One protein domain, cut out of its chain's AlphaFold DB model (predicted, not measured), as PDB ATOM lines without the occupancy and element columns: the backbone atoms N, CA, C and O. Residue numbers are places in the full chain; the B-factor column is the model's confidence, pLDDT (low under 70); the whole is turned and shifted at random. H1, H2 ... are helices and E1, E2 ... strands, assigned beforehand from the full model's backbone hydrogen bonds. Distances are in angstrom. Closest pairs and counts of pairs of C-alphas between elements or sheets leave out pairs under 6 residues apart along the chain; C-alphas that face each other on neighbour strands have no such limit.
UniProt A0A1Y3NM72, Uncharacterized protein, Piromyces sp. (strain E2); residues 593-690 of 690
ATOM      1  N   THR A 593     -49.957   8.076 -28.764       93.94
ATOM      2  CA  THR A 593     -49.459   8.364 -27.407       93.94
ATOM      3  C   THR A 593     -50.060   7.432 -26.362       93.94
ATOM      4  O   THR A 593     -49.456   7.206 -25.310       93.94
ATOM      5  N   GLY A 594     -51.229   6.860 -26.651       93.19
ATOM      6  CA  GLY A 594     -51.958   5.962 -25.782       93.19
ATOM      7  C   GLY A 594     -51.165   4.707 -25.466       93.19
ATOM      8  O   GLY A 594     -50.664   4.014 -26.354       93.19
ATOM      9  N   LYS A 595     -51.095   4.398 -24.175       93.00
ATOM     10  CA  LYS A 595     -50.461   3.191 -23.664       93.00
ATOM     11  C   LYS A 595     -51.458   2.040 -23.569       93.00
ATOM     12  O   LYS A 595     -52.621   2.254 -23.202       93.00
ATOM     13  N   ASN A 596     -50.987   0.831 -23.853       92.81
ATOM     14  CA  ASN A 596     -51.708  -0.383 -23.496       92.81
ATOM     15  C   ASN A 596     -51.541  -0.715 -21.997       92.81
ATOM     16  O   ASN A 596     -50.896   0.022 -21.249       92.81
ATOM     17  N   SER A 597     -52.107  -1.833 -21.540       91.75
ATOM     18  CA  SER A 597     -51.970  -2.301 -20.149       91.75
ATOM     19  C   SER A 597     -50.535  -2.694 -19.749       91.75
ATOM     20  O   SER A 597     -50.254  -2.892 -18.565       91.75
ATOM     21  N   ASP A 598     -49.613  -2.774 -20.713       88.38
ATOM     22  CA  ASP A 598     -48.185  -2.996 -20.482       88.38
ATOM     23  C   ASP A 598     -47.357  -1.710 -20.398       88.38
ATOM     24  O   ASP A 598     -46.131  -1.780 -20.378       88.38
ATOM     25  N   GLU A 599     -48.008  -0.545 -20.329       89.88
ATOM     26  CA  GLU A 599     -47.368   0.773 -20.429       89.88
ATOM     27  C   GLU A 599     -46.661   1.004 -21.782       89.88
ATOM     28  O   GLU A 599     -45.883   1.944 -21.941       89.88
ATOM     29  N   CYS A 600     -46.952   0.177 -22.793       91.88
ATOM     30  CA  CYS A 600     -46.370   0.291 -24.121       91.88
ATOM     31  C   CYS A 600     -47.211   1.225 -24.997       91.88
ATOM     32  O   CYS A 600     -48.405   0.996 -25.203       91.88
ATOM     33  N   ASN A 601     -46.581   2.271 -25.531       94.44
ATOM     34  CA  ASN A 601     -47.126   3.111 -26.596       94.44
ATOM     35  C   ASN A 601     -46.374   2.845 -27.922       94.44
ATOM     36  O   ASN A 601     -45.353   2.150 -27.914       94.44
ATOM     37  N   PRO A 602     -46.827   3.390 -29.064       95.69
ATOM     38  CA  PRO A 602     -46.208   3.146 -30.365       95.69
ATOM     39  C   PRO A 602     -44.729   3.538 -30.430       95.69
ATOM     40  O   PRO A 602     -43.946   2.817 -31.040       95.69
ATOM     41  N   LEU A 603     -44.313   4.613 -29.749       95.44
ATOM     42  CA  LEU A 603     -42.905   5.015 -29.705       95.44
ATOM     43  C   LEU A 603     -42.035   3.977 -28.973       95.44
ATOM     44  O   LEU A 603     -40.999   3.566 -29.492       95.44
ATOM     45  N   ILE A 604     -42.477   3.497 -27.806       93.56
ATOM     46  CA  ILE A 604     -41.808   2.416 -27.066       93.56
ATOM     47  C   ILE A 604     -41.820   1.123 -27.890       93.56
ATOM     48  O   ILE A 604     -40.800   0.435 -27.958       93.56
ATOM     49  N   ALA A 605     -42.931   0.814 -28.566       93.81
ATOM     50  CA  ALA A 605     -43.057  -0.350 -29.438       93.81
ATOM     51  C   ALA A 605     -42.044  -0.324 -30.603       93.81
ATOM     52  O   ALA A 605     -41.427  -1.349 -30.901       93.81
ATOM     53  N   CYS A 606     -41.793   0.836 -31.220       94.50
ATOM     54  CA  CYS A 606     -40.755   0.980 -32.245       94.50
ATOM     55  C   CYS A 606     -39.350   0.682 -31.690       94.50
ATOM     56  O   CYS A 606     -38.558  -0.015 -32.332       94.50
ATOM     57  N   ILE A 607     -39.059   1.162 -30.474       92.06
ATOM     58  CA  ILE A 607     -37.761   0.986 -29.806       92.06
ATOM     59  C   ILE A 607     -37.520  -0.484 -29.459       92.06
ATOM     60  O   ILE A 607     -36.468  -1.024 -29.800       92.06
ATOM     61  N   ILE A 608     -38.493  -1.172 -28.848       91.44
ATOM     62  CA  ILE A 608     -38.345  -2.597 -28.495       91.44
ATOM     63  C   ILE A 608     -38.263  -3.507 -29.728       91.44
ATOM     64  O   ILE A 608     -37.684  -4.595 -29.660       91.44
ATOM     65  N   LYS A 609     -38.827  -3.076 -30.865       91.88
ATOM     66  CA  LYS A 609     -38.694  -3.759 -32.161       91.88
ATOM     67  C   LYS A 609     -37.407  -3.419 -32.894       91.88
ATOM     68  O   LYS A 609     -37.079  -4.106 -33.861       91.88
ATOM     69  N   ASN A 610     -36.673  -2.423 -32.406       92.50
ATOM     70  CA  ASN A 610     -35.437  -1.928 -32.989       92.50
ATOM     71  C   ASN A 610     -35.589  -1.507 -34.463       92.50
ATOM     72  O   ASN A 610     -34.673  -1.696 -35.262       92.50
ATOM     73  N   ASN A 611     -36.765  -0.987 -34.839       93.81
ATOM     74  CA  ASN A 611     -37.113  -0.694 -36.230       93.81
ATOM     75  C   ASN A 611     -37.086   0.822 -36.492       93.81
ATOM     76  O   ASN A 611     -38.047   1.530 -36.194       93.81
ATOM     77  N   ALA A 612     -35.993   1.307 -37.089       94.44
ATOM     78  CA  ALA A 612     -35.798   2.727 -37.393       94.44
ATOM     79  C   ALA A 612     -36.845   3.298 -38.362       94.44
ATOM     80  O   ALA A 612     -37.254   4.449 -38.217       94.44
ATOM     81  N   LYS A 613     -37.337   2.496 -39.312       95.88
ATOM     82  CA  LYS A 613     -38.351   2.936 -40.274       95.88
ATOM     83  C   LYS A 613     -39.701   3.170 -39.601       95.88
ATOM     84  O   LYS A 613     -40.307   4.214 -39.828       95.88
ATOM     85  N   LEU A 614     -40.134   2.265 -38.721       96.12
ATOM     86  CA  LEU A 614     -41.331   2.468 -37.897       96.12
ATOM     87  C   LEU A 614     -41.164   3.646 -36.931       96.12
ATOM     88  O   LEU A 614     -42.079   4.459 -36.813       96.12
ATOM     89  N   THR A 615     -39.995   3.786 -36.290       96.38
ATOM     90  CA  THR A 615     -39.681   4.949 -35.441       96.38
ATOM     91  C   THR A 615     -39.861   6.247 -36.218       96.38
ATOM     92  O   THR A 615     -40.571   7.145 -35.767       96.38
ATOM     93  N   LYS A 616     -39.273   6.327 -37.416       96.12
ATOM     94  CA  LYS A 616     -39.391   7.490 -38.291       96.12
ATOM     95  C   LYS A 616     -40.845   7.766 -38.676       96.12
ATOM     96  O   LYS A 616     -41.279   8.901 -38.559       96.12
ATOM     97  N   MET A 617     -41.615   6.745 -39.056       97.38
ATOM     98  CA  MET A 617     -43.033   6.904 -39.411       97.38
ATOM     99  C   MET A 617     -43.877   7.471 -38.262       97.38
ATOM    100  O   MET A 617     -44.671   8.380 -38.487       97.38
ATOM    101  N   VAL A 618     -43.698   6.967 -37.034       96.88
ATOM    102  CA  VAL A 618     -44.424   7.469 -35.851       96.88
ATOM    103  C   VAL A 618     -44.063   8.930 -35.564       96.88
ATOM    104  O   VAL A 618     -44.951   9.738 -35.299       96.88
ATOM    105  N   ILE A 619     -42.777   9.283 -35.648       96.62
ATOM    106  CA  ILE A 619     -42.291  10.653 -35.424       96.62
ATOM    107  C   ILE A 619     -42.782  11.612 -36.513       96.62
ATOM    108  O   ILE A 619     -43.266  12.696 -36.195       96.62
ATOM    109  N   ASP A 620     -42.671  11.226 -37.785       95.75
ATOM    110  CA  ASP A 620     -43.089  12.056 -38.918       95.75
ATOM    111  C   ASP A 620     -44.600  12.331 -38.853       95.75
ATOM    112  O   ASP A 620     -45.027  13.474 -39.020       95.75
ATOM    113  N   TYR A 621     -45.409  11.321 -38.507       96.56
ATOM    114  CA  TYR A 621     -46.846  11.502 -38.289       96.56
ATOM    115  C   TYR A 621     -47.142  12.419 -37.089       96.56
ATOM    116  O   TYR A 621     -48.010  13.291 -37.168       96.56
ATOM    117  N   ALA A 622     -46.396  12.280 -35.987       96.12
ATOM    118  CA  ALA A 622     -46.525  13.160 -34.827       96.12
ATOM    119  C   ALA A 622     -46.220  14.626 -35.181       96.12
ATOM    120  O   ALA A 622     -46.983  15.516 -34.802       96.12
ATOM    121  N   LYS A 623     -45.160  14.871 -35.968       94.56
ATOM    122  CA  LYS A 623     -44.823  16.196 -36.514       94.56
ATOM    123  C   LYS A 623     -45.955  16.759 -37.364       94.56
ATOM    124  O   LYS A 623     -46.356  17.900 -37.155       94.56
ATOM    125  N   GLU A 624     -46.476  15.959 -38.292       94.62
ATOM    126  CA  GLU A 624     -47.553  16.363 -39.201       94.62
ATOM    127  C   GLU A 624     -48.818  16.787 -38.438       94.62
ATOM    128  O   GLU A 624     -49.443  17.791 -38.777       94.62
ATOM    129  N   LYS A 625     -49.187  16.044 -37.386       94.81
ATOM    130  CA  LYS A 625     -50.393  16.310 -36.585       94.81
ATOM    131  C   LYS A 625     -50.169  17.240 -35.388       94.81
ATOM    132  O   LYS A 625     -51.125  17.528 -34.671       94.81
ATOM    133  N   GLY A 626     -48.941  17.708 -35.154       94.06
ATOM    134  CA  GLY A 626     -48.600  18.546 -33.998       94.06
ATOM    135  C   GLY A 626     -48.759  17.831 -32.649       94.06
ATOM    136  O   GLY A 626     -49.089  18.466 -31.648       94.06
ATOM    137  N   ILE A 627     -48.566  16.511 -32.616       95.12
ATOM    138  CA  ILE A 627     -48.691  15.687 -31.410       95.12
ATOM    139  C   ILE A 627     -47.326  15.593 -30.731       95.12
ATOM    140  O   ILE A 627     -46.349  15.166 -31.341       95.12
ATOM    141  N   LYS A 628     -47.265  15.945 -29.444       94.44
ATOM    142  CA  LYS A 628     -46.054  15.768 -28.639       94.44
ATOM    143  C   LYS A 628     -45.950  14.324 -28.150       94.44
ATOM    144  O   LYS A 628     -46.895  13.806 -27.551       94.44
ATOM    145  N   LEU A 629     -44.821  13.674 -28.419       94.69
ATOM    146  CA  LEU A 629     -44.550  12.310 -27.972       94.69
ATOM    147  C   LEU A 629     -43.793  12.332 -26.644       94.69
ATOM    148  O   LEU A 629     -42.909  13.157 -26.447       94.69
ATOM    149  N   ASN A 630     -44.085  11.369 -25.772       91.44
ATOM    150  CA  ASN A 630     -43.377  11.204 -24.506       91.44
ATOM    151  C   ASN A 630     -42.676   9.847 -24.491       91.44
ATOM    152  O   ASN A 630     -43.297   8.809 -24.747       91.44
ATOM    153  N   PHE A 631     -41.390   9.861 -24.165       92.38
ATOM    154  CA  PHE A 631     -40.575   8.679 -23.953       92.38
ATOM    155  C   PHE A 631     -40.050   8.675 -22.516       92.38
ATOM    156  O   PHE A 631     -39.288   9.558 -22.129       92.38
ATOM    157  N   ASN A 632     -40.430   7.660 -21.741       90.25
ATOM    158  CA  ASN A 632     -39.970   7.468 -20.371       90.25
ATOM    159  C   ASN A 632     -39.189   6.150 -20.261       90.25
ATOM    160  O   ASN A 632     -39.674   5.080 -20.642       90.25
ATOM    161  N   GLU A 633     -37.969   6.218 -19.729       90.31
ATOM    162  CA  GLU A 633     -37.090   5.055 -19.593       90.31
ATOM    163  C   GLU A 633     -37.676   3.957 -18.680       90.31
ATOM    164  O   GLU A 633     -37.444   2.772 -18.922       90.31
ATOM    165  N   ASN A 634     -38.467   4.306 -17.661       88.44
ATOM    166  CA  ASN A 634     -39.115   3.327 -16.781       88.44
ATOM    167  C   ASN A 634     -40.203   2.533 -17.509       88.44
ATOM    168  O   ASN A 634     -40.327   1.328 -17.273       88.44
ATOM    169  N   ASP A 635     -40.948   3.169 -18.415       88.94
ATOM    170  CA  ASP A 635     -41.931   2.474 -19.251       88.94
ATOM    171  C   ASP A 635     -41.215   1.480 -20.178       88.94
ATOM    172  O   ASP A 635     -41.570   0.302 -20.228       88.94
ATOM    173  N   LEU A 636     -40.126   1.908 -20.835       90.31
ATOM    174  CA  LEU A 636     -39.298   1.028 -21.666       90.31
ATOM    175  C   LEU A 636     -38.736  -0.154 -20.859       90.31
ATOM    176  O   LEU A 636     -38.824  -1.299 -21.302       90.31
ATOM    177  N   ASN A 637     -38.195   0.098 -19.666       88.12
ATOM    178  CA  ASN A 637     -37.685  -0.950 -18.780       88.12
ATOM    179  C   ASN A 637     -38.780  -1.929 -18.351       88.12
ATOM    180  O   ASN A 637     -38.548  -3.142 -18.319       88.12
ATOM    181  N   THR A 638     -39.978  -1.420 -18.061       87.88
ATOM    182  CA  THR A 638     -41.144  -2.237 -17.714       87.88
ATOM    183  C   THR A 638     -41.498  -3.177 -18.864       87.88
ATOM    184  O   THR A 638     -41.644  -4.381 -18.646       87.88
ATOM    185  N   VAL A 639     -41.548  -2.663 -20.096       87.56
ATOM    186  CA  VAL A 639     -41.856  -3.457 -21.295       87.56
ATOM    187  C   VAL A 639     -40.749  -4.472 -21.621       87.56
ATOM    188  O   VAL A 639     -41.045  -5.634 -21.913       87.56
ATOM    189  N   ILE A 640     -39.466  -4.094 -21.523       86.38
ATOM    190  CA  ILE A 640     -38.326  -5.006 -21.746       86.38
ATOM    191  C   ILE A 640     -38.350  -6.167 -20.740       86.38
ATOM    192  O   ILE A 640     -38.191  -7.329 -21.123       86.38
ATOM    193  N   THR A 641     -38.594  -5.868 -19.459       83.62
ATOM    194  CA  THR A 641     -38.577  -6.860 -18.369       83.62
ATOM    195  C   THR A 641     -39.676  -7.913 -18.524       83.62
ATOM    196  O   THR A 641     -39.470  -9.071 -18.157       83.62
ATOM    197  N   ARG A 642     -40.821  -7.552 -19.121       79.88
ATOM    198  CA  ARG A 642     -41.934  -8.483 -19.386       79.88
ATOM    199  C   ARG A 642     -41.657  -9.475 -20.536       79.88
ATOM    200  O   ARG A 642     -42.403 -10.435 -20.684       79.88
ATOM    201  N   LYS A 643     -40.553  -9.321 -21.292       63.31
ATOM    202  CA  LYS A 643     -40.035 -10.272 -22.312       63.31
ATOM    203  C   LYS A 643     -41.021 -10.673 -23.431       63.31
ATOM    204  O   LYS A 643     -40.958 -11.790 -23.946       63.31
ATOM    205  N   TYR A 644     -41.893  -9.770 -23.872       58.88
ATOM    206  CA  TYR A 644     -42.831 -10.042 -24.968       58.88
ATOM    207  C   TYR A 644     -42.187  -9.928 -26.349       58.88
ATOM    208  O   TYR A 644     -42.110  -8.832 -26.873       58.88
ATOM    209  N   ASN A 645     -41.774 -11.034 -26.980       63.91
ATOM    210  CA  ASN A 645     -41.385 -11.092 -28.406       63.91
ATOM    211  C   ASN A 645     -40.582  -9.862 -28.914       63.91
ATOM    212  O   ASN A 645     -40.820  -9.361 -30.015       63.91
ATOM    213  N   ASN A 646     -39.702  -9.321 -28.066       78.75
ATOM    214  CA  ASN A 646     -38.966  -8.086 -28.313       78.75
ATOM    215  C   ASN A 646     -37.762  -8.401 -29.200       78.75
ATOM    216  O   ASN A 646     -37.137  -9.451 -29.039       78.75
ATOM    217  N   SER A 647     -37.407  -7.484 -30.097       83.00
ATOM    218  CA  SER A 647     -36.173  -7.608 -30.886       83.00
ATOM    219  C   SER A 647     -34.930  -7.328 -30.036       83.00
ATOM    220  O   SER A 647     -33.845  -7.782 -30.384       83.00
ATOM    221  N   ILE A 648     -35.095  -6.600 -28.926       84.50
ATOM    222  CA  ILE A 648     -34.045  -6.308 -27.943       84.50
ATOM    223  C   ILE A 648     -34.331  -7.005 -26.609       84.50
ATOM    224  O   ILE A 648     -35.475  -7.078 -26.156       84.50
ATOM    225  N   LYS A 649     -33.283  -7.488 -25.940       81.19
ATOM    226  CA  LYS A 649     -33.357  -8.101 -24.601       81.19
ATOM    227  C   LYS A 649     -33.012  -7.130 -23.476       81.19
ATOM    228  O   LYS A 649     -33.351  -7.392 -22.326       81.19
ATOM    229  N   ASN A 650     -32.303  -6.052 -23.788       81.94
ATOM    230  CA  ASN A 650     -31.871  -5.018 -22.852       81.94
ATOM    231  C   ASN A 650     -31.542  -3.723 -23.622       81.94
ATOM    232  O   ASN A 650     -31.454  -3.717 -24.851       81.94
ATOM    233  N   ILE A 651     -31.347  -2.627 -22.891       83.44
ATOM    234  CA  ILE A 651     -31.071  -1.285 -23.433       83.44
ATOM    235  C   ILE A 651     -29.811  -1.255 -24.328       83.44
ATOM    236  O   ILE A 651     -29.735  -0.481 -25.293       83.44
ATOM    237  N   SER A 652     -28.820  -2.110 -24.055       82.25
ATOM    238  CA  SER A 652     -27.564  -2.166 -24.814       82.25
ATOM    239  C   SER A 652     -27.767  -2.561 -26.285       82.25
ATOM    240  O   SER A 652     -26.963  -2.182 -27.136       82.25
ATOM    241  N   GLU A 653     -28.891  -3.196 -26.618       87.31
ATOM    242  CA  GLU A 653     -29.191  -3.709 -27.961       87.31
ATOM    243  C   GLU A 653     -29.965  -2.715 -28.851       87.31
ATOM    244  O   GLU A 653     -30.173  -2.982 -30.036       87.31
ATOM    245  N   ILE A 654     -30.370  -1.552 -28.317       89.50
ATOM    246  CA  ILE A 654     -31.033  -0.505 -29.114       89.50
ATOM    247  C   ILE A 654     -30.050   0.052 -30.155       89.50
ATOM    248  O   ILE A 654     -28.951   0.494 -29.796       89.50
ATOM    249  N   ASN A 655     -30.473   0.031 -31.422       87.56
ATOM    250  CA  ASN A 655     -29.757   0.514 -32.600       87.56
ATOM    251  C   ASN A 655     -29.493   2.026 -32.497       87.56
ATOM    252  O   ASN A 655     -30.368   2.788 -32.078       87.56
ATOM    253  N   SER A 656     -28.298   2.457 -32.909       87.88
ATOM    254  CA  SER A 656     -27.913   3.869 -32.947       87.88
ATOM    255  C   SER A 656     -28.855   4.696 -33.813       87.88
ATOM    256  O   SER A 656     -29.233   5.775 -33.386       87.88
ATOM    257  N   GLU A 657     -29.337   4.170 -34.943       91.25
ATOM    258  CA  GLU A 657     -30.254   4.897 -35.835       91.25
ATOM    259  C   GLU A 657     -31.586   5.249 -35.143       91.25
ATOM    260  O   GLU A 657     -32.116   6.347 -35.300       91.25
ATOM    261  N   VAL A 658     -32.117   4.344 -34.311       91.56
ATOM    262  CA  VAL A 658     -33.327   4.614 -33.512       91.56
ATOM    263  C   VAL A 658     -33.047   5.704 -32.477       91.56
ATOM    264  O   VAL A 658     -33.866   6.599 -32.296       91.56
ATOM    265  N   LEU A 659     -31.894   5.650 -31.809       91.06
ATOM    266  CA  LEU A 659     -31.511   6.636 -30.796       91.06
ATOM    267  C   LEU A 659     -31.206   8.016 -31.401       91.06
ATOM    268  O   LEU A 659     -31.577   9.026 -30.810       91.06
ATOM    269  N   GLU A 660     -30.594   8.062 -32.585       91.50
ATOM    270  CA  GLU A 660     -30.375   9.281 -33.373       91.50
ATOM    271  C   GLU A 660     -31.707   9.940 -33.731       91.50
ATOM    272  O   GLU A 660     -31.883  11.137 -33.502       91.50
ATOM    273  N   LEU A 661     -32.685   9.158 -34.208       93.06
ATOM    274  CA  LEU A 661     -34.036   9.661 -34.461       93.06
ATOM    275  C   LEU A 661     -34.670  10.237 -33.189       93.06
ATOM    276  O   LEU A 661     -35.277  11.301 -33.251       93.06
ATOM    277  N   LEU A 662     -34.524   9.590 -32.033       92.12
ATOM    278  CA  LEU A 662     -35.067  10.126 -30.782       92.12
ATOM    279  C   LEU A 662     -34.387  11.443 -30.374       92.12
ATOM    280  O   LEU A 662     -35.079  12.404 -30.042       92.12
ATOM    281  N   GLU A 663     -33.055  11.516 -30.430       89.69
ATOM    282  CA  GLU A 663     -32.296  12.692 -29.980       89.69
ATOM    283  C   GLU A 663     -32.493  13.906 -30.899       89.69
ATOM    284  O   GLU A 663     -32.702  15.019 -30.413       89.69
ATOM    285  N   ILE A 664     -32.512  13.709 -32.223       90.62
ATOM    286  CA  ILE A 664     -32.818  14.782 -33.184       90.62
ATOM    287  C   ILE A 664     -34.193  15.382 -32.874       90.62
ATOM    288  O   ILE A 664     -34.353  16.596 -32.790       90.62
ATOM    289  N   ASN A 665     -35.189  14.528 -32.639       90.25
ATOM    290  CA  ASN A 665     -36.570  14.966 -32.456       90.25
ATOM    291  C   ASN A 665     -36.880  15.473 -31.041       90.25
ATOM    292  O   ASN A 665     -37.863  16.189 -30.841       90.25
ATOM    293  N   LYS A 666     -36.019  15.172 -30.069       89.50
ATOM    294  CA  LYS A 666     -35.979  15.860 -28.778       89.50
ATOM    295  C   LYS A 666     -35.520  17.311 -28.940       89.50
ATOM    296  O   LYS A 666     -36.152  18.209 -28.389       89.50
ATOM    297  N   ASN A 667     -34.472  17.556 -29.731       83.12
ATOM    298  CA  ASN A 667     -33.990  18.914 -30.017       83.12
ATOM    299  C   ASN A 667     -35.021  19.739 -30.807       83.12
ATOM    300  O   ASN A 667     -35.169  20.932 -30.550       83.12
ATOM    301  N   ASP A 668     -35.791  19.091 -31.685       85.56
ATOM    302  CA  ASP A 668     -36.924  19.699 -32.401       85.56
ATOM    303  C   ASP A 668     -38.172  19.932 -31.509       85.56
ATOM    304  O   ASP A 668     -39.202  20.390 -32.004       85.56
ATOM    305  N   ASN A 669     -38.115  19.619 -30.203       88.19
ATOM    306  CA  ASN A 669     -39.225  19.720 -29.238       88.19
ATOM    307  C   ASN A 669     -40.469  18.872 -29.603       88.19
ATOM    308  O   ASN A 669     -41.593  19.189 -29.207       88.19
ATOM    309  N   ILE A 670     -40.272  17.783 -30.354       91.88
ATOM    310  CA  ILE A 670     -41.325  16.827 -30.735       91.88
ATOM    311  C   ILE A 670     -41.444  15.691 -29.716       91.88
ATOM    312  O   ILE A 670     -42.548  15.195 -29.481       91.88
ATOM    313  N   ILE A 671     -40.324  15.290 -29.107       93.50
ATOM    314  CA  ILE A 671     -40.266  14.201 -28.126       93.50
ATOM    315  C   ILE A 671     -39.753  14.724 -26.784       93.50
ATOM    316  O   ILE A 671     -38.627  15.212 -26.697       93.50
ATOM    317  N   ASP A 672     -40.535  14.543 -25.722       92.25
ATOM    318  CA  ASP A 672     -40.048  14.674 -24.349       92.25
ATOM    319  C   ASP A 672     -39.397  13.358 -23.912       92.25
ATOM    320  O   ASP A 672     -40.049  12.313 -23.872       92.25
ATOM    321  N   ILE A 673     -38.096  13.397 -23.611       90.50
ATOM    322  CA  ILE A 673     -37.306  12.227 -23.198       90.50
ATOM    323  C   ILE A 673     -36.986  12.330 -21.702       90.50
ATOM    324  O   ILE A 673     -36.170  13.155 -21.286       90.50
ATOM    325  N   GLU A 674     -37.579  11.441 -20.907       90.06
ATOM    326  CA  GLU A 674     -37.331  11.273 -19.474       90.06
ATOM    327  C   GLU A 674     -36.432  10.049 -19.229       90.06
ATOM    328  O   GLU A 674     -36.858   8.900 -19.374       90.06
ATOM    329  N   LEU A 675     -35.172  10.294 -18.853       88.38
ATOM    330  CA  LEU A 675     -34.177   9.253 -18.573       88.38
ATOM    331  C   LEU A 675     -33.886   9.147 -17.076       88.38
ATOM    332  O   LEU A 675     -33.803  10.154 -16.370       88.38
ATOM    333  N   SER A 676     -33.639   7.927 -16.610       84.69
ATOM    334  CA  SER A 676     -33.056   7.694 -15.292       84.69
ATOM    335  C   SER A 676     -31.581   8.103 -15.313       84.69
ATOM    336  O   SER A 676     -30.852   7.791 -16.253       84.69
ATOM    337  N   ASN A 677     -31.098   8.810 -14.286       77.81
ATOM    338  CA  ASN A 677     -29.690   9.209 -14.213       77.81
ATOM    339  C   ASN A 677     -29.044   8.720 -12.904       77.81
ATOM    340  O   ASN A 677     -29.505   9.129 -11.837       77.81
ATOM    341  N   PRO A 678     -27.981   7.886 -12.957       78.31
ATOM    342  CA  PRO A 678     -27.300   7.355 -14.149       78.31
ATOM    343  C   PRO A 678     -27.922   6.058 -14.688       78.31
ATOM    344  O   PRO A 678     -28.069   5.089 -13.945       78.31
ATOM    345  N   SER A 679     -28.194   6.002 -15.996       85.81
ATOM    346  CA  SER A 679     -28.612   4.788 -16.706       85.81
ATOM    347  C   SER A 679     -27.714   4.482 -17.907       85.81
ATOM    348  O   SER A 679     -26.896   5.297 -18.343       85.81
ATOM    349  N   GLU A 680     -27.816   3.263 -18.436       84.31
ATOM    350  CA  GLU A 680     -27.110   2.883 -19.663       84.31
ATOM    351  C   GLU A 680     -27.640   3.663 -20.877       84.31
ATOM    352  O   GLU A 680     -26.863   4.078 -21.740       84.31
ATOM    353  N   LEU A 681     -28.949   3.932 -20.905       85.88
ATOM    354  CA  LEU A 681     -29.584   4.696 -21.970       85.88
ATOM    355  C   LEU A 681     -29.122   6.158 -21.959       85.88
ATOM    356  O   LEU A 681     -28.805   6.699 -23.017       85.88
ATOM    357  N   SER A 682     -28.985   6.776 -20.779       85.50
ATOM    358  CA  SER A 682     -28.494   8.156 -20.668       85.50
ATOM    359  C   SER A 682     -27.055   8.324 -21.159       85.50
ATOM    360  O   SER A 682     -26.738   9.327 -21.801       85.50
ATOM    361  N   LYS A 683     -26.196   7.311 -20.972       84.69
ATOM    362  CA  LYS A 683     -24.844   7.282 -21.558       84.69
ATOM    363  C   LYS A 683     -24.868   7.173 -23.083       84.69
ATOM    364  O   LYS A 683     -24.060   7.823 -23.743       84.69
ATOM    365  N   LYS A 684     -25.771   6.361 -23.643       84.38
ATOM    366  CA  LYS A 684     -25.916   6.217 -25.098       84.38
ATOM    367  C   LYS A 684     -26.391   7.511 -25.756       84.38
ATOM    368  O   LYS A 684     -25.785   7.917 -26.741       84.38
ATOM    369  N   PHE A 685     -27.387   8.189 -25.182       84.56
ATOM    370  CA  PHE A 685     -27.820   9.506 -25.661       84.56
ATOM    371  C   PHE A 685     -26.671  10.523 -25.625       84.56
ATOM    372  O   PHE A 685     -26.398  11.154 -26.637       84.56
ATOM    373  N   LEU A 686     -25.900  10.593 -24.529       81.88
ATOM    374  CA  LEU A 686     -24.744  11.499 -24.420       81.88
ATOM    375  C   LEU A 686     -23.669  11.263 -25.499       81.88
ATOM    376  O   LEU A 686     -22.960  12.193 -25.870       81.88
ATOM    377  N   ASN A 687     -23.505  10.021 -25.960       80.94
ATOM    378  CA  ASN A 687     -22.556   9.694 -27.025       80.94
ATOM    379  C   ASN A 687     -23.071  10.063 -28.420       80.94
ATOM    380  O   ASN A 687     -22.249  10.269 -29.299       80.94
ATOM    381  N   ILE A 688     -24.389  10.128 -28.616       82.62
ATOM    382  CA  ILE A 688     -25.023  10.516 -29.886       82.62
ATOM    383  C   ILE A 688     -25.126  12.042 -30.002       82.62
ATOM    384  O   ILE A 688     -25.020  12.580 -31.097       82.62
ATOM    385  N   SER A 689     -25.294  12.753 -28.882       72.56
ATOM    386  CA  SER A 689     -25.312  14.225 -28.855       72.56
ATOM    387  C   SER A 689     -23.921  14.869 -29.025       72.56
ATOM    388  O   SER A 689     -23.838  16.095 -29.102       72.56
ATOM    389  N   LYS A 690     -22.839  14.078 -29.002       66.31
ATOM    390  CA  LYS A 690     -21.447  14.509 -29.227       66.31
ATOM    391  C   LYS A 690     -21.053  14.277 -30.675       66.31
ATOM    392  O   LYS A 690     -20.348  15.160 -31.211       66.31
TER     393      LYS A 690
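AT A GLANCE: This is residues 593 to 690 of the 690 residues of an uncharacterized protein of Piromyces sp. (strain E2) (UniProt A0A1Y3NM72). Three helices, H1, H2 and H4, lie side by side at shallow tilts with their centres in a triangle, H1 running opposite to H2 and H4, and the short two-stranded ribbon E1 E2 covers one side of this group, its other face bare. H3 follows directly at the end of E1, and H5 crosses H4 on the side away from H1 and H2. The printed part has 98 residues, mostly helix, in the order H1 H2 E1 H3 H4 E2 H5; the two strands are parallel. It is compact, with a radius of gyration of the C-alphas of 12.4 A and spans of 33 by 32 by 22 A.

HOW THE PARTS SIT: H1, residues 602 to 609, and H2, residues 612 to 625, form a helical hairpin: they touch at Cys 606 and Thr 615, C-alphas 5.2 A apart, at a shallow tilt of 8 degrees, opposite ways. H2 touches H1 with residues 612 to 618 alone. E1, residues 629 to 632, is parallel to E2, residues 671 to 674, at 15 degrees, with N 631 and O 672 within hydrogen-bond range at 2.8 A. H3, residues 633 to 641, touches H1 at a steep tilt of 47 degrees, with the C-alphas of Leu 636 and Ile 604 closest at 6.1 A. H4, residues 656 to 667, touches H2 at a shallow tilt of 19 degrees, the same way, with the C-alphas of Val 658 and Ala 612 closest at 5.0 A. E1, H3 H4, E2 is a strand-helix-strand unit, parallel neighbour strands with helices between, and its crossover is right-handed. H5, residues 680 to 688, touches H4 about perpendicular, at 77 degrees, with the C-alphas of Ile 688 and Glu 660 closest at 6.5 A. In H1, H2, H3, H4 and H5 every O i to N i+4 pair is within hydrogen-bond range.

IN THESE COORDINATES: H1 begins at C-alpha 602 (-46.208, 3.146, -30.365) and is 10.4 A long; H2 is 20.0 A, E1 10.1 A, H3 12.1 A, H4 16.5 A, E2 9.6 A and H5 12.9 A, ending at C-alpha 688 (-25.023, 10.516, -29.886).

THE WHOLE: The C-alphas farthest apart, of Ser 597 and Lys 690, are 36.0 A apart. The printed part has no cut. The link from H3 to H4, residues 642 to 655, is long. Mean pLDDT of the printed part is 88.5; residues 643 to 645 and 690 are under 70.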